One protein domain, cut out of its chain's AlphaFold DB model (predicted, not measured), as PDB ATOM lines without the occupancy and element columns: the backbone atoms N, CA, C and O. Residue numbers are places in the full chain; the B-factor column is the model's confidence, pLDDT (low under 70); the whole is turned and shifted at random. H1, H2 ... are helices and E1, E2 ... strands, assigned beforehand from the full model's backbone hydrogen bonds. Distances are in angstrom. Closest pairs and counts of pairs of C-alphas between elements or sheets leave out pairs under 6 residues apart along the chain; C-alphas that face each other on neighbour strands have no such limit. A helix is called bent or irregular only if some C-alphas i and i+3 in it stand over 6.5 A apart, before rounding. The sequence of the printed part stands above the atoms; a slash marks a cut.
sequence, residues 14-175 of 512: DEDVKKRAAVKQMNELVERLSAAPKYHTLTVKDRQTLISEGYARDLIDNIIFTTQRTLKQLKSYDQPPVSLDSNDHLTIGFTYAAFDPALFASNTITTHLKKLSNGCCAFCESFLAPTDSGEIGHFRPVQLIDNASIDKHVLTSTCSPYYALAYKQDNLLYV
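This is residues 14 to 175 of the 512 residues of an uncharacterized protein of Pseudoalteromonas aliena (UniProt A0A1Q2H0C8). A long helix, H1, runs along one side of a flat, loosely built model; its residues 26 to 34 pack on the hairpin of E1 and E2, while H5 packs on a second pair of strands, E3 and E6, in a cluster away from that hairpin. A third pair, the hairpin of E4 and E5, meets E2 at residue 159; H6 lies near the middle, and H2 and H3 pack together, with H2 far from the middle. The printed part has 162 residues with six named helices and six named strands, in the order H1 H2 H3 E1 E2 H4 H5 E3 E4 E5 H6 E6; the class is mixed, helices and strands, and the three two-stranded sheets are antiparallel. The whole is loose, with a radius of gyration of the C-alphas of 18.9 A and spans of 52 by 51 by 20 A.

E1, residues 63 to 69, and E2, residues 88 to 94, form an antiparallel hairpin at 156 degrees, with N 64 and O 93 2.8 A apart, within hydrogen-bond range. H1, residues 14 to 34, comes closest to E2 at the C-alphas of Val 30 and Ile 92, 6.5 A. E4, residues 144 to 148, and E5, residues 155 to 159, form a second antiparallel hairpin, with N 147 and O 156 at 2.8 A; the closest C-alphas of E2 and E5 are those of Gly 93 and Cys 159, 5.3 A. H6, residues 161 to 165, touches residues 23 to 27 of H1, closest at the C-alphas of Val 23 and Ala 164, 5.6 A. H2, residues 44 to 52, touches H3, residues 57 to 61, closest at the C-alphas of Ile 51 and Arg 57, 6.1 A. H4, residues 101 to 104, only just touches H1, with 3 pairs of C-alphas within 8 A, the closest Glu 15 and Leu 103 at 6.7 A. E3, residues 134 to 138, and E6, residues 172 to 175, are antiparallel neighbours, with N 135 and O 175 at 2.8 A. H5, residues 107 to 116, comes closest to E6 at the C-alphas of Leu 113 and Tyr 174, 5.6 A; H5 and H1 are apart. Every O i to N i+4 pair is within hydrogen-bond range in H1, H2, H3 and H5; H6 has 0 of 1, with 1 of 2 O i to N i+3 pairs, and H4 is too short for an i+4 pair.

H1 is 30.2 A long, from C-alpha 14 at (57.577, -23.276, 32.521) to C-alpha 34. E1 spans 18.2 A and E2 19.0 A. H5 is 14.1 A, E5 13.8 A, E3 12.8 A, and H2 and E4 12.4 A each; H3, H4, H6 and E6 are shorter. H6 is irregular, with C-alphas 161 and 164 7.8 A apart. E6 ends at C-alpha 175, (42.958, -42.011, 22.014).

The C-alphas of Asp 14 and Asp 78, the two farthest apart, are 54.7 A from each other. The printed part has no cut. The links E1 to E2 and H5 to E3 are long, with 18 and 17 residues. The mean pLDDT of the printed part is 88.3; residues 71 to 86 and 148 to 154 are under 70.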
ATOM      1  N   ASP A  14      57.979 -24.177  33.597       93.38
ATOM      2  CA  ASP A  14      57.577 -23.276  32.521       93.38
ATOM      3  C   ASP A  14      56.260 -23.718  31.858       93.38
ATOM      4  O   ASP A  14      55.397 -22.874  31.619       93.38
ATOM      5  N   GLU A  15      56.067 -25.020  31.606       92.94
ATOM      6  CA  GLU A  15      54.803 -25.573  31.100       92.94
ATOM      7  C   GLU A  15      53.649 -25.312  32.077       92.94
ATOM      8  O   GLU A  15      52.572 -24.885  31.656       92.94
ATOM      9  N   ASP A  16      53.867 -25.532  33.376       92.44
ATOM     10  CA  ASP A  16      52.853 -25.289  34.406       92.44
ATOM     11  C   ASP A  16      52.446 -23.807  34.473       92.44
ATOM     12  O   ASP A  16      51.256 -23.478  34.475       92.44
ATOM     13  N   VAL A  17      53.425 -22.894  34.453       95.25
ATOM     14  CA  VAL A  17      53.167 -21.446  34.435       95.25
ATOM     15  C   VAL A  17      52.392 -21.042  33.178       95.25
ATOM     16  O   VAL A  17      51.416 -20.300  33.292       95.25
ATOM     17  N   LYS A  18      52.765 -21.554  31.996       94.62
ATOM     18  CA  LYS A  18      52.062 -21.271  30.729       94.62
ATOM     19  C   LYS A  18      50.613 -21.756  30.766       94.62
ATOM     20  O   LYS A  18      49.715 -20.993  30.417       94.62
ATOM     21  N   LYS A  19      50.362 -22.979  31.246       94.75
ATOM     22  CA  LYS A  19      49.004 -23.535  31.389       94.75
ATOM     23  C   LYS A  19      48.152 -22.702  32.342       94.75
ATOM     24  O   LYS A  19      47.031 -22.334  31.995       94.75
ATOM     25  N   ARG A  20      48.683 -22.360  33.523       94.94
ATOM     26  CA  ARG A  20      47.971 -21.516  34.497       94.94
ATOM     27  C   ARG A  20      47.679 -20.126  33.946       94.94
ATOM     28  O   ARG A  20      46.565 -19.640  34.123       94.94
ATOM     29  N   ALA A  21      48.640 -19.510  33.259       95.62
ATOM     30  CA  ALA A  21      48.446 -18.217  32.614       95.62
ATOM     31  C   ALA A  21      47.367 -18.282  31.522       95.62
ATOM     32  O   ALA A  21      46.484 -17.430  31.506       95.62
ATOM     33  N   ALA A  22      47.383 -19.314  30.671       95.50
ATOM     34  CA  ALA A  22      46.394 -19.495  29.611       95.50
ATOM     35  C   ALA A  22      44.968 -19.645  30.166       95.50
ATOM     36  O   ALA A  22      44.074 -18.910  29.753       95.50
ATOM     37  N   VAL A  23      44.754 -20.534  31.147       96.44
ATOM     38  CA  VAL A  23      43.426 -20.726  31.772       96.44
ATOM     39  C   VAL A  23      42.962 -19.460  32.488       96.44
ATOM     40  O   VAL A  23      41.799 -19.077  32.372       96.44
ATOM     41  N   LYS A  24      43.866 -18.786  33.209       97.31
ATOM     42  CA  LYS A  24      43.554 -17.525  33.885       97.31
ATOM     43  C   LYS A  24      43.074 -16.473  32.882       97.31
ATOM     44  O   LYS A  24      41.998 -15.919  33.073       97.31
ATOM     45  N   GLN A  25      43.825 -16.259  31.801       96.75
ATOM     46  CA  GLN A  25      43.456 -15.293  30.768       96.75
ATOM     47  C   GLN A  25      42.153 -15.667  30.056       96.75
ATOM     48  O   GLN A  25      41.362 -14.776  29.774       96.75
ATOM     49  N   MET A  26      41.897 -16.956  29.795       96.50
ATOM     50  CA  MET A  26      40.614 -17.418  29.245       96.50
ATOM     51  C   MET A  26      39.445 -17.003  30.143       96.50
ATOM     52  O   MET A  26      38.500 -16.386  29.659       96.50
ATOM     53  N   ASN A  27      39.526 -17.293  31.444       96.56
ATOM     54  CA  ASN A  27      38.464 -16.972  32.399       96.56
ATOM     55  C   ASN A  27      38.245 -15.457  32.528       96.56
ATOM     56  O   ASN A  27      37.116 -14.993  32.386       96.56
ATOM     57  N   GLU A  28      39.323 -14.693  32.737       96.50
ATOM     58  CA  GLU A  28      39.269 -13.229  32.862       96.50
ATOM     59  C   GLU A  28      38.677 -12.582  31.603       96.50
ATOM     60  O   GLU A  28      37.860 -11.668  31.690       96.50
ATOM     61  N   LEU A  29      39.031 -13.093  30.422       95.31
ATOM     62  CA  LEU A  29      38.540 -12.573  29.153       95.31
ATOM     63  C   LEU A  29      37.052 -12.882  28.923       95.31
ATOM     64  O   LEU A  29      36.314 -12.008  28.460       95.31
ATOM     65  N   VAL A  30      36.591 -14.094  29.258       95.25
ATOM     66  CA  VAL A  30      35.158 -14.437  29.191       95.25
ATOM     67  C   VAL A  30      34.357 -13.565  30.157       95.25
ATOM     68  O   VAL A  30      33.333 -13.003  29.765       95.25
ATOM     69  N   GLU A  31      34.839 -13.388  31.386       94.56
ATOM     70  CA  GLU A  31      34.211 -12.518  32.382       94.56
ATOM     71  C   GLU A  31      34.141 -11.065  31.887       94.56
ATOM     72  O   GLU A  31      33.061 -10.470  31.848       94.56
ATOM     73  N   ARG A  32      35.262 -10.526  31.391       93.94
ATOM     74  CA  ARG A  32      35.391  -9.168  30.838       93.94
ATOM     75  C   ARG A  32      34.412  -8.871  29.701       93.94
ATOM     76  O   ARG A  32      34.014  -7.713  29.523       93.94
ATOM     77  N   LEU A  33      34.062  -9.881  28.908       93.81
ATOM     78  CA  LEU A  33      33.164  -9.757  27.759       93.81
ATOM     79  C   LEU A  33      31.714 -10.136  28.074       93.81
ATOM     80  O   LEU A  33      30.823  -9.739  27.333       93.81
ATOM     81  N   SER A  34      31.446 -10.832  29.180       90.94
ATOM     82  CA  SER A  34      30.084 -11.225  29.578       90.94
ATOM     83  C   SER A  34      29.132 -10.036  29.774       90.94
ATOM     84  O   SER A  34      27.933 -10.156  29.531       90.94
ATOM     85  N   ALA A  35      29.672  -8.872  30.150       86.94
ATOM     86  CA  ALA A  35      28.931  -7.625  30.331       86.94
ATOM     87  C   ALA A  35      28.837  -6.759  29.057       86.94
ATOM     88  O   ALA A  35      28.253  -5.673  29.086       86.94
ATOM     89  N   ALA A  36      29.442  -7.187  27.945       87.50
ATOM     90  CA  ALA A  36      29.471  -6.414  26.709       87.50
ATOM     91  C   ALA A  36      28.110  -6.447  25.975       87.50
ATOM     92  O   ALA A  36      27.335  -7.397  26.125       87.50
ATOM     93  N   PRO A  37      27.785  -5.411  25.177       87.88
ATOM     94  CA  PRO A  37      26.485  -5.311  24.520       87.88
ATOM     95  C   PRO A  37      26.275  -6.401  23.459       87.88
ATOM     96  O   PRO A  37      27.187  -6.747  22.704       87.88
ATOM     97  N   LYS A  38      25.030  -6.886  23.354       87.56
ATOM     98  CA  LYS A  38      24.580  -7.742  22.244       87.56
ATOM     99  C   LYS A  38      24.656  -6.995  20.906       87.56
ATOM    100  O   LYS A  38      24.634  -5.768  20.858       87.56
ATOM    101  N   TYR A  39      24.688  -7.763  19.822       87.12
ATOM    102  CA  TYR A  39      24.781  -7.350  18.417       87.12
ATOM    103  C   TYR A  39      26.086  -6.656  18.017       87.12
ATOM    104  O   TYR A  39      26.213  -6.198  16.883       87.12
ATOM    105  N   HIS A  40      27.065  -6.616  18.924       84.12
ATOM    106  CA  HIS A  40      28.425  -6.167  18.652       84.12
ATOM    107  C   HIS A  40      29.320  -7.352  18.271       84.12
ATOM    108  O   HIS A  40      29.133  -8.464  18.761       84.12
ATOM    109  N   THR A  41      30.322  -7.111  17.425       87.69
ATOM    110  CA  THR A  41      31.434  -8.050  17.186       87.69
ATOM    111  C   THR A  41      32.742  -7.346  17.513       87.69
ATOM    112  O   THR A  41      32.854  -6.136  17.326       87.69
ATOM    113  N   LEU A  42      33.742  -8.079  18.008       90.81
ATOM    114  CA  LEU A  42      35.010  -7.466  18.414       90.81
ATOM    115  C   LEU A  42      35.776  -6.928  17.208       90.81
ATOM    116  O   LEU A  42      36.337  -7.708  16.435       90.81
ATOM    117  N   THR A  43      35.832  -5.600  17.096       91.31
ATOM    118  CA  THR A  43      36.548  -4.884  16.038       91.31
ATOM    119  C   THR A  43      38.067  -4.987  16.204       91.31
ATOM    120  O   THR A  43      38.578  -5.344  17.270       91.31
ATOM    121  N   VAL A  44      38.828  -4.575  15.180       91.19
ATOM    122  CA  VAL A  44      40.294  -4.433  15.276       91.19
ATOM    123  C   VAL A  44      40.702  -3.582  16.478       91.19
ATOM    124  O   VAL A  44      41.648  -3.948  17.176       91.19
ATOM    125  N   LYS A  45      39.975  -2.485  16.731       92.25
ATOM    126  CA  LYS A  45      40.228  -1.574  17.850       92.25
ATOM    127  C   LYS A  45      39.958  -2.257  19.187       92.25
ATOM    128  O   LYS A  45      40.814  -2.194  20.060       92.25
ATOM    129  N   ASP A  46      38.826  -2.949  19.325       93.00
ATOM    130  CA  ASP A  46      38.474  -3.661  20.563       93.00
ATOM    131  C   ASP A  46      39.535  -4.707  20.911       93.00
ATOM    132  O   ASP A  46      40.018  -4.765  22.038       93.00
ATOM    133  N   ARG A  47      39.976  -5.481  19.914       93.81
ATOM    134  CA  ARG A  47      41.045  -6.471  20.087       93.81
ATOM    135  C   ARG A  47      42.371  -5.821  20.480       93.81
ATOM    136  O   ARG A  47      43.107  -6.378  21.285       93.81
ATOM    137  N   GLN A  48      42.695  -4.651  19.928       94.81
ATOM    138  CA  GLN A  48      43.906  -3.908  20.291       94.81
ATOM    139  C   GLN A  48      43.850  -3.403  21.734       94.81
ATOM    140  O   GLN A  48      44.855  -3.491  22.437       94.81
ATOM    141  N   THR A  49      42.676  -2.955  22.186       95.44
ATOM    142  CA  THR A  49      42.429  -2.607  23.588       95.44
ATOM    143  C   THR A  49      42.663  -3.816  24.488       95.44
ATOM    144  O   THR A  49      43.467  -3.724  25.407       95.44
ATOM    145  N   LEU A  50      42.072  -4.976  24.182       95.56
ATOM    146  CA  LEU A  50      42.269  -6.198  24.974       95.56
ATOM    147  C   LEU A  50      43.749  -6.627  25.021       95.56
ATOM    148  O   LEU A  50      44.272  -6.964  26.077       95.56
ATOM    149  N   ILE A  51      44.474  -6.538  23.904       96.00
ATOM    150  CA  ILE A  51      45.923  -6.804  23.898       96.00
ATOM    151  C   ILE A  51      46.668  -5.808  24.804       96.00
ATOM    152  O   ILE A  51      47.574  -6.205  25.534       96.00
ATOM    153  N   SER A  52      46.288  -4.526  24.794       96.69
ATOM    154  CA  SER A  52      46.887  -3.515  25.679       96.69
ATOM    155  C   SER A  52      46.528  -3.699  27.158       96.69
ATOM    156  O   SER A  52      47.312  -3.314  28.020       96.69
ATOM    157  N   GLU A  53      45.388  -4.337  27.450       95.25
ATOM    158  CA  GLU A  53      44.988  -4.774  28.796       95.25
ATOM    159  C   GLU A  53      45.818  -5.987  29.283       95.25
ATOM    160  O   GLU A  53      45.773  -6.323  30.464       95.25
ATOM    161  N   GLY A  54      46.621  -6.616  28.411       94.75
ATOM    162  CA  GLY A  54      47.575  -7.674  28.768       94.75
ATOM    163  C   GLY A  54      47.162  -9.096  28.375       94.75
ATOM    164  O   GLY A  54      47.885 -10.045  28.694       94.75
ATOM    165  N   TYR A  55      46.040  -9.273  27.671       95.75
ATOM    166  CA  TYR A  55      45.630 -10.584  27.160       95.75
ATOM    167  C   TYR A  55      46.528 -11.045  26.001       95.75
ATOM    168  O   TYR A  55      46.916 -10.253  25.136       95.75
ATOM    169  N   ALA A  56      46.842 -12.344  25.954       94.06
ATOM    170  CA  ALA A  56      47.655 -12.920  24.890       94.06
ATOM    171  C   ALA A  56      46.988 -12.747  23.520       94.06
ATOM    172  O   ALA A  56      45.797 -13.009  23.350       94.06
ATOM    173  N   ARG A  57      47.781 -12.352  22.517       92.81
ATOM    174  CA  ARG A  57      47.287 -12.131  21.152       92.81
ATOM    175  C   ARG A  57      46.599 -13.367  20.577       92.81
ATOM    176  O   ARG A  57      45.515 -13.225  20.033       92.81
ATOM    177  N   ASP A  58      47.187 -14.548  20.741       90.38
ATOM    178  CA  ASP A  58      46.631 -15.786  20.183       90.38
ATOM    179  C   ASP A  58      45.256 -16.112  20.775       90.38
ATOM    180  O   ASP A  58      44.365 -16.575  20.066       90.38
ATOM    181  N   LEU A  59      45.041 -15.791  22.055       92.56
ATOM    182  CA  LEU A  59      43.742 -15.931  22.702       92.56
ATOM    183  C   LEU A  59      42.732 -14.921  22.144       92.56
ATOM    184  O   LEU A  59      41.606 -15.282  21.804       92.56
ATOM    185  N   ILE A  60      43.148 -13.657  22.008       93.88
ATOM    186  CA  ILE A  60      42.312 -12.592  21.448       93.88
ATOM    187  C   ILE A  60      41.963 -12.853  19.990       93.88
ATOM    188  O   ILE A  60      40.857 -12.535  19.579       93.88
ATOM    189  N   ASP A  61      42.854 -13.414  19.184       90.50
ATOM    190  CA  ASP A  61      42.589 -13.643  17.764       90.50
ATOM    191  C   ASP A  61      41.629 -14.824  17.537       90.50
ATOM    192  O   ASP A  61      40.926 -14.852  16.522       90.50
ATOM    193  N   ASN A  62      41.521 -15.723  18.522       91.38
ATOM    194  CA  ASN A  62      40.692 -16.932  18.495       91.38
ATOM    195  C   ASN A  62      39.464 -16.885  19.420       91.38
ATOM    196  O   ASN A  62      38.775 -17.895  19.584       91.38
ATOM    197  N   ILE A  63      39.156 -15.726  20.011       94.12
ATOM    198  CA  ILE A  63      37.929 -15.557  20.788       94.12
ATOM    199  C   ILE A  63      36.702 -15.396  19.884       94.12
ATOM    200  O   ILE A  63      36.670 -14.596  18.936       94.12
ATOM    201  N   ILE A  64      35.659 -16.139  20.234       94.25
ATOM    202  CA  ILE A  64      34.322 -16.029  19.667       94.25
ATOM    203  C   ILE A  64      33.533 -15.062  20.547       94.25
ATOM    204  O   ILE A  64      33.427 -15.266  21.753       94.25
ATOM    205  N   PHE A  65      32.994 -14.011  19.936       94.00
ATOM    206  CA  PHE A  65      32.103 -13.050  20.575       94.00
ATOM    207  C   PHE A  65      31.020 -12.673  19.566       94.00
ATOM    208  O   PHE A  65      31.247 -11.872  18.654       94.00
ATOM    209  N   THR A  66      29.866 -13.320  19.682       93.62
ATOM    210  CA  THR A  66      28.775 -13.209  18.712       93.62
ATOM    211  C   THR A  66      27.435 -13.105  19.415       93.62
ATOM    212  O   THR A  66      27.268 -13.509  20.561       93.62
ATOM    213  N   THR A  67      26.445 -12.555  18.719       93.44
ATOM    214  CA  THR A  67      25.046 -12.669  19.134       93.44
ATOM    215  C   THR A  67      24.397 -13.764  18.315       93.44
ATOM    216  O   THR A  67      24.251 -13.621  17.104       93.44
ATOM    217  N   GLN A  68      24.083 -14.877  18.963       90.75
ATOM    218  CA  GLN A  68      23.633 -16.096  18.319       90.75
ATOM    219  C   GLN A  68      22.124 -16.268  18.474       90.75
ATOM    220  O   GLN A  68      21.553 -16.020  19.538       90.75
ATOM    221  N   ARG A  69      21.491 -16.742  17.403       88.38
ATOM    222  CA  ARG A  69      20.116 -17.240  17.418       88.38
ATOM    223  C   ARG A  69      20.140 -18.747  17.217       88.38
ATOM    224  O   ARG A  69      20.791 -19.257  16.306       88.38
ATOM    225  N   THR A  70      19.465 -19.474  18.098       78.19
ATOM    226  CA  THR A  70      19.474 -20.939  18.056       78.19
ATOM    227  C   THR A  70      18.527 -21.437  16.971       78.19
ATOM    228  O   THR A  70      17.339 -21.106  16.968       78.19
ATOM    229  N   LEU A  71      19.052 -22.267  16.071       68.50
ATOM    230  CA  LEU A  71      18.252 -23.089  15.169       68.50
ATOM    231  C   LEU A  71      17.840 -24.355  15.928       68.50
ATOM    232  O   LEU A  71      18.707 -25.058  16.442       68.50
ATOM    233  N   LYS A  72      16.541 -24.646  16.025       63.75
ATOM    234  CA  LYS A  72      16.053 -25.921  16.568       63.75
ATOM    235  C   LYS A  72      15.713 -26.846  15.405       63.75
ATOM    236  O   LYS A  72      14.604 -26.832  14.898       63.75
ATOM    237  N   GLN A  73      16.665 -27.639  14.939       58.94
ATOM    238  CA  GLN A  73      16.397 -28.549  13.827       58.94
ATOM    239  C   GLN A  73      16.033 -29.949  14.319       58.94
ATOM    240  O   GLN A  73      16.635 -30.431  15.277       58.94
ATOM    241  N   LEU A  74      15.073 -30.597  13.650       58.38
ATOM    242  CA  LEU A  74      14.768 -32.009  13.866       58.38
ATOM    243  C   LEU A  74      15.797 -32.913  13.166       58.38
ATOM    244  O   LEU A  74      16.300 -32.559  12.105       58.38
ATOM    245  N   LYS A  75      16.102 -34.091  13.727       54.31
ATOM    246  CA  LYS A  75      17.130 -35.010  13.194       54.31
ATOM    247  C   LYS A  75      16.800 -35.665  11.838       54.31
ATOM    248  O   LYS A  75      17.664 -36.341  11.288       54.31
ATOM    249  N   SER A  76      15.585 -35.487  11.310       59.16
ATOM    250  CA  SER A  76      15.125 -36.093  10.051       59.16
ATOM    251  C   SER A  76      14.688 -35.032   9.039       59.16
ATOM    252  O   SER A  76      14.023 -34.063   9.408       59.16
ATOM    253  N   TYR A  77      15.016 -35.267   7.763       53.91
ATOM    254  CA  TYR A  77      14.588 -34.451   6.620       53.91
ATOM    255  C   TYR A  77      13.063 -34.327   6.500       53.91
ATOM    256  O   TYR A  77      12.574 -33.307   6.018       53.91
ATOM    257  N   ASP A  78      12.321 -35.345   6.941       55.62
ATOM    258  CA  ASP A  78      10.869 -35.437   6.742       55.62
ATOM    259  C   ASP A  78      10.068 -34.637   7.774       55.62
ATOM    260  O   ASP A  78       8.849 -34.490   7.659       55.62
ATOM    261  N   GLN A  79      10.732 -34.127   8.811       55.50
ATOM    262  CA  GLN A  79      10.080 -33.374   9.869       55.50
ATOM    263  C   GLN A  79      10.248 -31.864   9.628       55.50
ATOM    264  O   GLN A  79      11.368 -31.395   9.407       55.50
ATOM    265  N   PRO A  80       9.167 -31.064   9.697       52.34
ATOM    266  CA  PRO A  80       9.272 -29.619   9.535       52.34
ATOM    267  C   PRO A  80      10.156 -29.028  10.648       52.34
ATOM    268  O   PRO A  80      10.023 -29.440  11.800       52.34
ATOM    269  N   PRO A  81      11.049 -28.067  10.350       53.44
ATOM    270  CA  PRO A  81      11.970 -27.514  11.340       53.44
ATOM    271  C   PRO A  81      11.217 -26.992  12.571       53.44
ATOM    272  O   PRO A  81      10.221 -26.275  12.434       53.44
ATOM    273  N   VAL A  82      11.704 -27.317  13.778       52.78
ATOM    274  CA  VAL A  82      11.227 -26.630  14.983       52.78
ATOM    275  C   VAL A  82      11.687 -25.175  14.877       52.78
ATOM    276  O   VAL A  82      12.773 -24.859  14.397       52.78
ATOM    277  N   SER A  83      10.802 -24.260  15.240       59.56
ATOM    278  CA  SER A  83      10.973 -22.820  15.081       59.56
ATOM    279  C   SER A  83      12.353 -22.283  15.500       59.56
ATOM    280  O   SER A  83      13.002 -22.786  16.420       59.56
ATOM    281  N   LEU A  84      12.770 -21.187  14.855       63.59
ATOM    282  CA  LEU A  84      13.818 -20.310  15.383       63.59
ATOM    283  C   LEU A  84      13.452 -19.926  16.821       63.59
ATOM    284  O   LEU A  84      12.316 -19.517  17.075       63.59
ATOM    285  N   ASP A  85      14.402 -20.048  17.750       64.12
ATOM    286  CA  ASP A  85      14.218 -19.439  19.064       64.12
ATOM    287  C   ASP A  85      14.013 -17.930  18.865       64.12
ATOM    288  O   ASP A  85      14.724 -17.294  18.080       64.12
ATOM    289  N   SER A  86      13.013 -17.361  19.536       62.19
ATOM    290  CA  SER A  86      12.714 -15.935  19.434       62.19
ATOM    291  C   SER A  86      13.733 -15.069  20.178       62.19
ATOM    292  O   SER A  86      13.635 -13.851  20.100       62.19
ATOM    293  N   ASN A  87      14.692 -15.663  20.902       80.50
ATOM    294  CA  ASN A  87      15.664 -14.929  21.706       80.50
ATOM    295  C   ASN A  87      17.102 -15.053  21.189       80.50
ATOM    296  O   ASN A  87      17.701 -16.131  21.162       80.50
ATOM    297  N   ASP A  88      17.696 -13.899  20.903       89.38
ATOM    298  CA  ASP A  88      19.122 -13.778  20.634       89.38
ATOM    299  C   ASP A  88      19.912 -13.761  21.946       89.38
ATOM    300  O   ASP A  88      19.586 -13.025  22.889       89.38
ATOM    301  N   HIS A  89      20.991 -14.534  22.019       89.00
ATOM    302  CA  HIS A  89      21.863 -14.604  23.189       89.00
ATOM    303  C   HIS A  89      23.303 -14.260  22.826       89.00
ATOM    304  O   HIS A  89      23.735 -14.415  21.688       89.00
ATOM    305  N   LEU A  90      24.040 -13.741  23.806       92.25
ATOM    306  CA  LEU A  90      25.464 -13.504  23.646       92.25
ATOM    307  C   LEU A  90      26.194 -14.843  23.790       92.25
ATOM    308  O   LEU A  90      26.015 -15.532  24.793       92.25
ATOM    309  N   THR A  91      27.015 -15.183  22.805       92.12
ATOM    310  CA  THR A  91      27.875 -16.363  22.817       92.12
ATOM    311  C   THR A  91      29.320 -15.912  22.927       92.12
ATOM    312  O   THR A  91      29.813 -15.149  22.092       92.12
ATOM    313  N   ILE A  92      29.991 -16.409  23.964       94.31
ATOM    314  CA  ILE A  92      31.417 -16.207  24.199       94.31
ATOM    315  C   ILE A  92      32.066 -17.581  24.296       94.31
ATOM    316  O   ILE A  92      31.561 -18.468  24.982       94.31
ATOM    317  N   GLY A  93      33.177 -17.757  23.600       94.44
ATOM    318  CA  GLY A  93      33.915 -19.007  23.604       94.44
ATOM    319  C   GLY A  93      35.205 -18.872  22.826       94.44
ATOM    320  O   GLY A  93      35.669 -17.766  22.554       94.44
ATOM    321  N   PHE A  94      35.773 -20.001  22.435       94.75
ATOM    322  CA  PHE A  94      37.055 -20.031  21.756       94.75
ATOM    323  C   PHE A  94      37.007 -21.002  20.587       94.75
ATOM    324  O   PHE A  94      36.412 -22.078  20.687       94.75
ATOM    325  N   THR A  95      37.640 -20.633  19.478       92.19
ATOM    326  CA  THR A  95      37.886 -21.588  18.396       92.19
ATOM    327  C   THR A  95      38.936 -22.610  18.835       92.19
ATOM    328  O   THR A  95      39.680 -22.397  19.796       92.19
ATOM    329  N   TYR A  96      39.046 -23.715  18.093       87.56
ATOM    330  CA  TYR A  96      40.075 -24.731  18.336       87.56
ATOM    331  C   TYR A  96      41.503 -24.154  18.438       87.56
ATOM    332  O   TYR A  96      42.298 -24.617  19.249       87.56
ATOM    333  N   ALA A  97      41.818 -23.112  17.664       89.38
ATOM    334  CA  ALA A  97      43.154 -22.520  17.619       89.38
ATOM    335  C   ALA A  97      43.543 -21.727  18.886       89.38
ATOM    336  O   ALA A  97      44.704 -21.359  19.030       89.38
ATOM    337  N   ALA A  98      42.616 -21.501  19.826       92.94
ATOM    338  CA  ALA A  98      42.941 -20.929  21.136       92.94
ATOM    339  C   ALA A  98      43.622 -21.926  22.093       92.94
ATOM    340  O   ALA A  98      44.165 -21.519  23.123       92.94
ATOM    341  N   PHE A  99      43.555 -23.229  21.798       94.06
ATOM    342  CA  PHE A  99      44.086 -24.285  22.655       94.06
ATOM    343  C   PHE A  99      45.415 -24.784  22.096       94.06
ATOM    344  O   PHE A  99      45.440 -25.423  21.050       94.06
ATOM    345  N   ASP A 100      46.515 -24.507  22.797       93.88
ATOM    346  CA  ASP A 100      47.862 -24.836  22.329       93.88
ATOM    347  C   ASP A 100      48.168 -26.338  22.516       93.88
ATOM    348  O   ASP A 100      48.309 -26.801  23.662       93.88
ATOM    349  N   PRO A 101      48.325 -27.118  21.427       94.50
ATOM    350  CA  PRO A 101      48.691 -28.528  21.514       94.50
ATOM    351  C   PRO A 101      50.057 -28.744  22.162       94.50
ATOM    352  O   PRO A 101      50.262 -29.776  22.793       94.50
ATOM    353  N   ALA A 102      50.978 -27.780  22.098       94.44
ATOM    354  CA  ALA A 102      52.261 -27.888  22.787       94.44
ATOM    355  C   ALA A 102      52.106 -27.909  24.317       94.44
ATOM    356  O   ALA A 102      53.006 -28.377  25.012       94.44
ATOM    357  N   LEU A 103      50.966 -27.453  24.852       95.19
ATOM    358  CA  LEU A 103      50.656 -27.520  26.277       95.19
ATOM    359  C   LEU A 103      49.853 -28.778  26.632       95.19
ATOM    360  O   LEU A 103      50.239 -29.498  27.558       95.19
ATOM    361  N   PHE A 104      48.740 -29.067  25.950       95.88
ATOM    362  CA  PHE A 104      47.902 -30.226  26.310       95.88
ATOM    363  C   PHE A 104      48.410 -31.556  25.738       95.88
ATOM    364  O   PHE A 104      48.099 -32.603  26.290       95.88
ATOM    365  N   ALA A 105      49.227 -31.530  24.688       96.44
ATOM    366  CA  ALA A 105      49.837 -32.702  24.063       96.44
ATOM    367  C   ALA A 105      51.377 -32.639  24.087       96.44
ATOM    368  O   ALA A 105      52.043 -33.189  23.206       96.44
ATOM    369  N   SER A 106      51.957 -31.987  25.108       96.12
ATOM    370  CA  SER A 106      53.413 -31.944  25.305       96.12
ATOM    371  C   SER A 106      54.004 -33.355  25.395       96.12
ATOM    372  O   SER A 106      53.320 -34.297  25.801       96.12
ATOM    373  N   ASN A 107      55.288 -33.527  25.060       95.06
ATOM    374  CA  ASN A 107      55.943 -34.842  25.124       95.06
ATOM    375  C   ASN A 107      55.798 -35.500  26.506       95.06
ATOM    376  O   ASN A 107      55.608 -36.715  26.590       95.06
ATOM    377  N   THR A 108      55.842 -34.698  27.574       95.94
ATOM    378  CA  THR A 108      55.646 -35.147  28.958       95.94
ATOM    379  C   THR A 108      54.250 -35.737  29.155       95.94
ATOM    380  O   THR A 108      54.126 -36.864  29.634       95.94
ATOM    381  N   ILE A 109      53.204 -35.014  28.739       97.44
ATOM    382  CA  ILE A 109      51.815 -35.482  28.830       97.44
ATOM    383  C   ILE A 109      51.592 -36.703  27.940       97.44
ATOM    384  O   ILE A 109      51.107 -37.726  28.412       97.44
ATOM    385  N   THR A 110      51.989 -36.628  26.671       97.00
ATOM    386  CA  THR A 110      51.773 -37.695  25.691       97.00
ATOM    387  C   THR A 110      52.436 -38.999  26.124       97.00
ATOM    388  O   THR A 110      51.788 -40.045  26.137       97.00
ATOM    389  N   THR A 111      53.699 -38.950  26.557       96.50
ATOM    390  CA  THR A 111      54.417 -40.135  27.058       96.50
ATOM    391  C   THR A 111      53.743 -40.719  28.295       96.50
ATOM    392  O   THR A 111      53.596 -41.937  28.409       96.50
ATOM    393  N   HIS A 112      53.310 -39.854  29.215       97.62
ATOM    394  CA  HIS A 112      52.648 -40.269  30.446       97.62
ATOM    395  C   HIS A 112      51.297 -40.939  30.184       97.62
ATOM    396  O   HIS A 112      51.085 -42.070  30.618       97.62
ATOM    397  N   LEU A 113      50.410 -40.311  29.407       97.62
ATOM    398  CA  LEU A 113      49.090 -40.873  29.102       97.62
ATOM    399  C   LEU A 113      49.188 -42.146  28.254       97.62
ATOM    400  O   LEU A 113      48.445 -43.097  28.500       97.62
ATOM    401  N   LYS A 114      50.151 -42.216  27.321       96.56
ATOM    402  CA  LYS A 114      50.467 -43.442  26.571       96.56
ATOM    403  C   LYS A 114      50.882 -44.574  27.511       96.56
ATOM    404  O   LYS A 114      50.508 -45.718  27.278       96.56
ATOM    405  N   LYS A 115      51.626 -44.283  28.582       95.94
ATOM    406  CA  LYS A 115      51.979 -45.280  29.601       95.94
ATOM    407  C   LYS A 115      50.761 -45.705  30.423       95.94
ATOM    408  O   LYS A 115      50.562 -46.903  30.582       95.94
ATOM    409  N   LEU A 116      49.940 -44.760  30.896       95.56
ATOM    410  CA  LEU A 116      48.732 -45.063  31.680       95.56
ATOM    411  C   LEU A 116      47.771 -45.993  30.930       95.56
ATOM    412  O   LEU A 116      47.207 -46.914  31.517       95.56
ATOM    413  N   SER A 117      47.607 -45.791  29.622       94.44
ATOM    414  CA  SER A 117      46.719 -46.616  28.801       94.44
ATOM    415  C   SER A 117      47.391 -47.860  28.202       94.44
ATOM    416  O   SER A 117      46.812 -48.505  27.326       94.44
ATOM    417  N   ASN A 118      48.611 -48.212  28.631       94.06
ATOM    418  CA  ASN A 118      49.416 -49.302  28.060       94.06
ATOM    419  C   ASN A 118      49.546 -49.219  26.527       94.06
ATOM    420  O   ASN A 118      49.481 -50.222  25.814       94.06
ATOM    421  N   GLY A 119      49.688 -48.003  26.004       95.38
ATOM    422  CA  GLY A 119      49.828 -47.739  24.579       95.38
ATOM    423  C   GLY A 119      48.550 -47.946  23.772       95.38
ATOM    424  O   GLY A 119      48.626 -48.011  22.545       95.38
ATOM    425  N   CYS A 120      47.394 -48.072  24.425       96.69
ATOM    426  CA  CYS A 120      46.112 -48.320  23.777       96.69
ATOM    427  C   CYS A 120      45.215 -47.086  23.787       96.69
ATOM    428  O   CYS A 120      45.352 -46.199  24.627       96.69
ATOM    429  N   CYS A 121      44.256 -47.059  22.863       98.12
ATOM    430  CA  CYS A 121      43.170 -46.091  22.894       98.12
ATOM    431  C   CYS A 121      42.372 -46.254  24.193       98.12
ATOM    432  O   CYS A 121      41.848 -47.340  24.448       98.12
ATOM    433  N   ALA A 122      42.210 -45.173  24.956       97.81
ATOM    434  CA  ALA A 122      41.442 -45.170  26.197       97.81
ATOM    435  C   ALA A 122      39.959 -45.547  26.015       97.81
ATOM    436  O   ALA A 122      39.322 -45.946  26.981       97.81
ATOM    437  N   PHE A 123      39.422 -45.460  24.789       98.06
ATOM    438  CA  PHE A 123      38.039 -45.836  24.479       98.06
ATOM    439  C   PHE A 123      37.910 -47.238  23.868       98.06
ATOM    440  O   PHE A 123      37.290 -48.129  24.445       98.06
ATOM    441  N   CYS A 124      38.471 -47.455  22.671       97.81
ATOM    442  CA  CYS A 124      38.282 -48.717  21.945       97.81
ATOM    443  C   CYS A 124      39.316 -49.799  22.253       97.81
ATOM    444  O   CYS A 124      39.186 -50.898  21.714       97.81
ATOM    445  N   GLU A 125      40.332 -49.490  23.064       97.44
ATOM    446  CA  GLU A 125      41.424 -50.394  23.448       97.44
ATOM    447  C   GLU A 125      42.271 -50.916  22.274       97.44
ATOM    448  O   GLU A 125      43.053 -51.850  22.440       97.44
ATOM    449  N   SER A 126      42.159 -50.320  21.082       96.31
ATOM    450  CA  SER A 126      43.090 -50.597  19.984       96.31
ATOM    451  C   SER A 126      44.511 -50.239  20.411       96.31
ATOM    452  O   SER A 126      44.727 -49.166  20.975       96.31
ATOM    453  N   PHE A 127      45.476 -51.108  20.120       95.25
ATOM    454  CA  PHE A 127      46.880 -50.876  20.447       95.25
ATOM    455  C   PHE A 127      47.516 -49.918  19.436       95.25
ATOM    456  O   PHE A 127      47.632 -50.241  18.255       95.25
ATOM    457  N   LEU A 128      47.889 -48.723  19.898       95.12
ATOM    458  CA  LEU A 128      48.338 -47.608  19.055       95.12
ATOM    459  C   LEU A 128      49.854 -47.424  19.093       95.12
ATOM    460  O   LEU A 128      50.435 -46.916  18.138       95.12
ATOM    461  N   ALA A 129      50.500 -47.840  20.186       89.00
ATOM    462  CA  ALA A 129      51.921 -47.597  20.414       89.00
ATOM    463  C   ALA A 129      52.861 -48.067  19.287       89.00
ATOM    464  O   ALA A 129      53.790 -47.310  19.007       89.00
ATOM    465  N   PRO A 130      52.652 -49.226  18.621       87.31
ATOM    466  CA  PRO A 130      53.546 -49.678  17.549       87.31
ATOM    467  C   PRO A 130      53.541 -48.796  16.301       87.31
ATOM    468  O   PRO A 130      54.528 -48.763  15.578       87.31
ATOM    469  N   THR A 131      52.431 -48.110  16.029       88.38
ATOM    470  CA  THR A 131      52.265 -47.256  14.841       88.38
ATOM    471  C   THR A 131      52.271 -45.772  15.178       88.38
ATOM    472  O   THR A 131      52.121 -44.948  14.283       88.38
ATOM    473  N   ASP A 132      52.396 -45.446  16.466       88.94
ATOM    474  CA  ASP A 132      52.249 -44.105  17.030       88.94
ATOM    475  C   ASP A 132      51.019 -43.352  16.493       88.94
ATOM    476  O   ASP A 132      51.030 -42.154  16.242       88.94
ATOM    477  N   SER A 133      49.927 -44.093  16.302       92.38
ATOM    478  CA  SER A 133      48.696 -43.613  15.655       92.38
ATOM    479  C   SER A 133      47.690 -42.983  16.624       92.38
ATOM    480  O   SER A 133      46.535 -42.737  16.261       92.38
ATOM    481  N   GLY A 134      48.101 -42.773  17.874       95.44
ATOM    482  CA  GLY A 134      47.288 -42.137  18.904       95.44
ATOM    483  C   GLY A 134      47.587 -40.655  19.070       95.44
ATOM    484  O   GLY A 134      48.666 -40.178  18.736       95.44
ATOM    485  N   GLU A 135      46.625 -39.946  19.639       96.44
ATOM    486  CA  GLU A 135      46.669 -38.516  19.918       96.44
ATOM    487  C   GLU A 135      46.101 -38.224  21.308       96.44
ATOM    488  O   GLU A 135      45.508 -39.096  21.953       96.44
ATOM    489  N   ILE A 136      46.289 -36.989  21.770       97.88
ATOM    490  CA  ILE A 136      45.693 -36.516  23.015       97.88
ATOM    491  C   ILE A 136      44.357 -35.857  22.695       97.88
ATOM    492  O   ILE A 136      44.312 -34.817  22.042       97.88
ATOM    493  N   GLY A 137      43.276 -36.485  23.149       96.88
ATOM    494  CA  GLY A 137      41.915 -35.968  23.042       96.88
ATOM    495  C   GLY A 137      41.372 -35.522  24.395       96.88
ATOM    496  O   GLY A 137      41.907 -35.886  25.443       96.88
ATOM    497  N   HIS A 138      40.274 -34.768  24.374       97.88
ATOM    498  CA  HIS A 138      39.583 -34.326  25.586       97.88
ATOM    499  C   HIS A 138      38.355 -35.190  25.883       97.88
ATOM    500  O   HIS A 138      37.539 -35.451  24.989       97.88
ATOM    501  N   PHE A 139      38.162 -35.587  27.145       97.75
ATOM    502  CA  PHE A 139      36.931 -36.257  27.579       97.75
ATOM    503  C   PHE A 139      35.741 -35.297  27.473       97.75
ATOM    504  O   PHE A 139      34.787 -35.552  26.736       97.75
ATOM    505  N   ARG A 140      35.842 -34.139  28.125       97.06
ATOM    506  CA  ARG A 140      34.923 -33.007  27.998       97.06
ATOM    507  C   ARG A 140      35.430 -32.107  26.868       97.06
ATOM    508  O   ARG A 140      36.544 -31.596  26.987       97.06
ATOM    509  N   PRO A 141      34.679 -31.933  25.765       95.31
ATOM    510  CA  PRO A 141      35.152 -31.183  24.599       95.31
ATOM    511  C   PRO A 141      35.343 -29.704  24.949       95.31
ATOM    512  O   PRO A 141      34.514 -29.149  25.659       95.31
ATOM    513  N   VAL A 142      36.401 -29.047  24.469       95.88
ATOM    514  CA  VAL A 142      36.796 -27.699  24.947       95.88
ATOM    515  C   VAL A 142      36.455 -26.571  23.976       95.88
ATOM    516  O   VAL A 142      36.288 -25.434  24.403       95.88
ATOM    517  N   GLN A 143      36.291 -26.884  22.690       91.44
ATOM    518  CA  GLN A 143      35.968 -25.918  21.637       91.44
ATOM    519  C   GLN A 143      34.466 -25.850  21.333       91.44
ATOM    520  O   GLN A 143      33.881 -24.771  21.263       91.44
ATOM    521  N   LEU A 144      33.815 -27.002  21.180       92.50
ATOM    522  CA  LEU A 144      32.453 -27.093  20.665       92.50
ATOM    523  C   LEU A 144      31.720 -28.252  21.335       92.50
ATOM    524  O   LEU A 144      32.267 -29.349  21.445       92.50
ATOM    525  N   ILE A 145      30.482 -28.010  21.756       91.81
ATOM    526  CA  ILE A 145      29.551 -29.059  22.165       91.81
ATOM    527  C   ILE A 145      28.535 -29.266  21.059       91.81
ATOM    528  O   ILE A 145      27.853 -28.322  20.664       91.81
ATOM    529  N   ASP A 146      28.394 -30.520  20.654       87.75
ATOM    530  CA  ASP A 146      27.293 -31.021  19.848       87.75
ATOM    531  C   ASP A 146      26.245 -31.593  20.813       87.75
ATOM    532  O   ASP A 146      26.382 -32.700  21.343       87.75
ATOM    533  N   ASN A 147      25.219 -30.798  21.120       76.69
ATOM    534  CA  ASN A 147      24.130 -31.209  21.994       76.69
ATOM    535  C   ASN A 147      23.227 -32.168  21.227       76.69
ATOM    536  O   ASN A 147      22.287 -31.734  20.569       76.69
ATOM    537  N   ALA A 148      23.499 -33.463  21.335       65.25
ATOM    538  CA  ALA A 148      22.483 -34.480  21.138       65.25
ATOM    539  C   ALA A 148      21.668 -34.543  22.437       65.25
ATOM    540  O   ALA A 148      22.161 -35.048  23.447       65.25
ATOM    541  N   SER A 149      20.470 -33.953  22.466       54.09
ATOM    542  CA  SER A 149      19.568 -34.165  23.603       54.09
ATOM    543  C   SER A 149      19.264 -35.661  23.754       54.09
ATOM    544  O   SER A 149      19.279 -36.404  22.772       54.09
ATOM    545  N   ILE A 150      18.997 -36.096  24.992       48.62
ATOM    546  CA  ILE A 150      18.541 -37.468  25.291       48.62
ATOM    547  C   ILE A 150      17.282 -37.779  24.470       48.62
ATOM    548  O   ILE A 150      17.167 -38.862  23.899       48.62
ATOM    549  N   ASP A 151      16.421 -36.773  24.287       47.44
ATOM    550  CA  ASP A 151      15.462 -36.753  23.191       47.44
ATOM    551  C   ASP A 151      16.209 -36.615  21.870       47.44
ATOM    552  O   ASP A 151      16.672 -35.535  21.492       47.44
ATOM    553  N   LYS A 152      16.313 -37.735  21.157       52.06
ATOM    554  CA  LYS A 152      17.038 -37.930  19.895       52.06
ATOM    555  C   LYS A 152      16.488 -37.102  18.722       52.06
ATOM    556  O   LYS A 152      16.703 -37.482  17.581       52.06
ATOM    557  N   HIS A 153      15.814 -35.985  18.964       52.47
ATOM    558  CA  HIS A 153      15.135 -35.204  17.943       52.47
ATOM    559  C   HIS A 153      15.833 -33.903  17.585       52.47
ATOM    560  O   HIS A 153      15.663 -33.493  16.452       52.47
ATOM    561  N   VAL A 154      16.652 -33.288  18.444       59.28
ATOM    562  CA  VAL A 154      17.310 -32.009  18.119       59.28
ATOM    563  C   VAL A 154      18.810 -32.103  18.328       59.28
ATOM    564  O   VAL A 154      19.268 -32.598  19.358       59.28
ATOM    565  N   LEU A 155      19.578 -31.613  17.353       70.56
ATOM    566  CA  LEU A 155      21.018 -31.496  17.488       70.56
ATOM    567  C   LEU A 155      21.466 -30.054  17.227       70.56
ATOM    568  O   LEU A 155      21.177 -29.476  16.185       70.56
ATOM    569  N   THR A 156      22.143 -29.456  18.212       74.38
ATOM    570  CA  THR A 156      22.638 -28.069  18.136       74.38
ATOM    571  C   THR A 156      24.096 -27.981  18.551       74.38
ATOM    572  O   THR A 156      24.501 -28.608  19.530       74.38
ATOM    573  N   SER A 157      24.880 -27.170  17.840       84.44
ATOM    574  CA  SER A 157      26.281 -26.918  18.185       84.44
ATOM    575  C   SER A 157      26.440 -25.564  18.881       84.44
ATOM    576  O   SER A 157      25.897 -24.550  18.438       84.44
ATOM    577  N   THR A 158      27.190 -25.540  19.981       88.19
ATOM    578  CA  THR A 158      27.443 -24.329  20.782       88.19
ATOM    579  C   THR A 158      28.888 -24.291  21.261       88.19
ATOM    580  O   THR A 158      29.524 -25.339  21.384       88.19
ATOM    581  N   CYS A 159      29.410 -23.092  21.538       92.12
ATOM    582  CA  CYS A 159      30.720 -22.946  22.176       92.12
ATOM    583  C   CYS A 159      30.753 -23.755  23.475       92.12
ATOM    584  O   CYS A 159      29.810 -23.702  24.267       92.12
ATOM    585  N   SER A 160      31.828 -24.509  23.688       94.44
ATOM    586  CA  SER A 160      31.910 -25.333  24.887       94.44
ATOM    587  C   SER A 160      32.126 -24.473  26.140       94.44
ATOM    588  O   SER A 160      33.032 -23.640  26.148       94.44
ATOM    589  N   PRO A 161      31.379 -24.703  27.235       94.19
ATOM    590  CA  PRO A 161      31.688 -24.133  28.535       94.19
ATOM    591  C   PRO A 161      32.940 -24.772  29.157       94.19
ATOM    592  O   PRO A 161      33.540 -24.182  30.045       94.19
ATOM    593  N   TYR A 162      33.388 -25.945  28.696       96.88
ATOM    594  CA  TYR A 162      34.520 -26.670  29.284       96.88
ATOM    595  C   TYR A 162      35.900 -26.150  28.838       96.88
ATOM    596  O   TYR A 162      36.899 -26.828  29.066       96.88
ATOM    597  N   TYR A 163      35.997 -24.967  28.221       96.69
ATOM    598  CA  TYR A 163      37.261 -24.408  27.709       96.69
ATOM    599  C   TYR A 163      38.377 -24.360  28.772       96.69
ATOM    600  O   TYR A 163      39.535 -24.648  28.475       96.69
ATOM    601  N   ALA A 164      38.034 -24.088  30.036       96.50
ATOM    602  CA  ALA A 164      38.991 -24.037  31.144       96.50
ATOM    603  C   ALA A 164      39.611 -25.411  31.485       96.50
ATOM    604  O   ALA A 164      40.623 -25.483  32.186       96.50
ATOM    605  N   LEU A 165      39.033 -26.506  30.977       97.31
ATOM    606  CA  LEU A 165      39.528 -27.873  31.147       97.31
ATOM    607  C   LEU A 165      40.511 -28.299  30.049       97.31
ATOM    608  O   LEU A 165      40.961 -29.444  30.052       97.31
ATOM    609  N   ALA A 166      40.872 -27.406  29.121       97.19
ATOM    610  CA  ALA A 166      41.747 -27.727  27.992       97.19
ATOM    611  C   ALA A 166      43.120 -28.279  28.396       97.19
ATOM    612  O   ALA A 166      43.690 -29.089  27.668       97.19
ATOM    613  N   TYR A 167      43.629 -27.878  29.563       97.56
ATOM    614  CA  TYR A 167      44.953 -28.269  30.060       97.56
ATOM    615  C   TYR A 167      44.903 -29.117  31.341       97.56
ATOM    616  O   TYR A 167      45.939 -29.355  31.968       97.56
ATOM    617  N   LYS A 168      43.708 -29.552  31.756       97.44
ATOM    618  CA  LYS A 168      43.502 -30.384  32.945       97.44
ATOM    619  C   LYS A 168      43.797 -31.844  32.611       97.44
ATOM    620  O   LYS A 168      43.166 -32.400  31.724       97.44
ATOM    621  N   GLN A 169      44.773 -32.451  33.292       97.69
ATOM    622  CA  GLN A 169      45.275 -33.790  32.935       97.69
ATOM    623  C   GLN A 169      44.211 -34.892  33.042       97.69
ATOM    624  O   GLN A 169      44.226 -35.814  32.242       97.69
ATOM    625  N   ASP A 170      43.275 -34.769  33.982       97.00
ATOM    626  CA  ASP A 170      42.127 -35.671  34.169       97.00
ATOM    627  C   ASP A 170      41.051 -35.531  33.077       97.00
ATOM    628  O   ASP A 170      40.168 -36.379  32.955       97.00
ATOM    629  N   ASN A 171      41.143 -34.493  32.241       98.19
ATOM    630  CA  ASN A 171      40.316 -34.309  31.057       98.19
ATOM    631  C   ASN A 171      41.021 -34.742  29.757       98.19
ATOM    632  O   ASN A 171      40.401 -34.685  28.697       98.19
ATOM    633  N   LEU A 172      42.294 -35.156  29.806       98.56
ATOM    634  CA  LEU A 172      43.102 -35.536  28.640       98.56
ATOM    635  C   LEU A 172      43.262 -37.054  28.557       98.56
ATOM    636  O   LEU A 172      43.573 -37.687  29.558       98.56
ATOM    637  N   LEU A 173      43.112 -37.637  27.365       98.19
ATOM    638  CA  LEU A 173      43.219 -39.083  27.145       98.19
ATOM    639  C   LEU A 173      44.053 -39.404  25.911       98.19
ATOM    640  O   LEU A 173      43.947 -38.725  24.892       98.19
ATOM    641  N   TYR A 174      44.808 -40.503  25.970       98.25
ATOM    642  CA  TYR A 174      45.447 -41.084  24.790       98.25
ATOM    643  C   TYR A 174      44.437 -41.928  24.004       98.25
ATOM    644  O   TYR A 174      43.958 -42.962  24.476       98.25
ATOM    645  N   VAL A 175      44.073 -41.473  22.809       98.19
ATOM    646  CA  VAL A 175      42.958 -42.011  22.014       98.19
ATOM    647  C   VAL A 175      43.336 -42.115  20.541       98.19
ATOM    648  O   VAL A 175      44.287 -41.494  20.086       98.19
TER     649      VAL A 175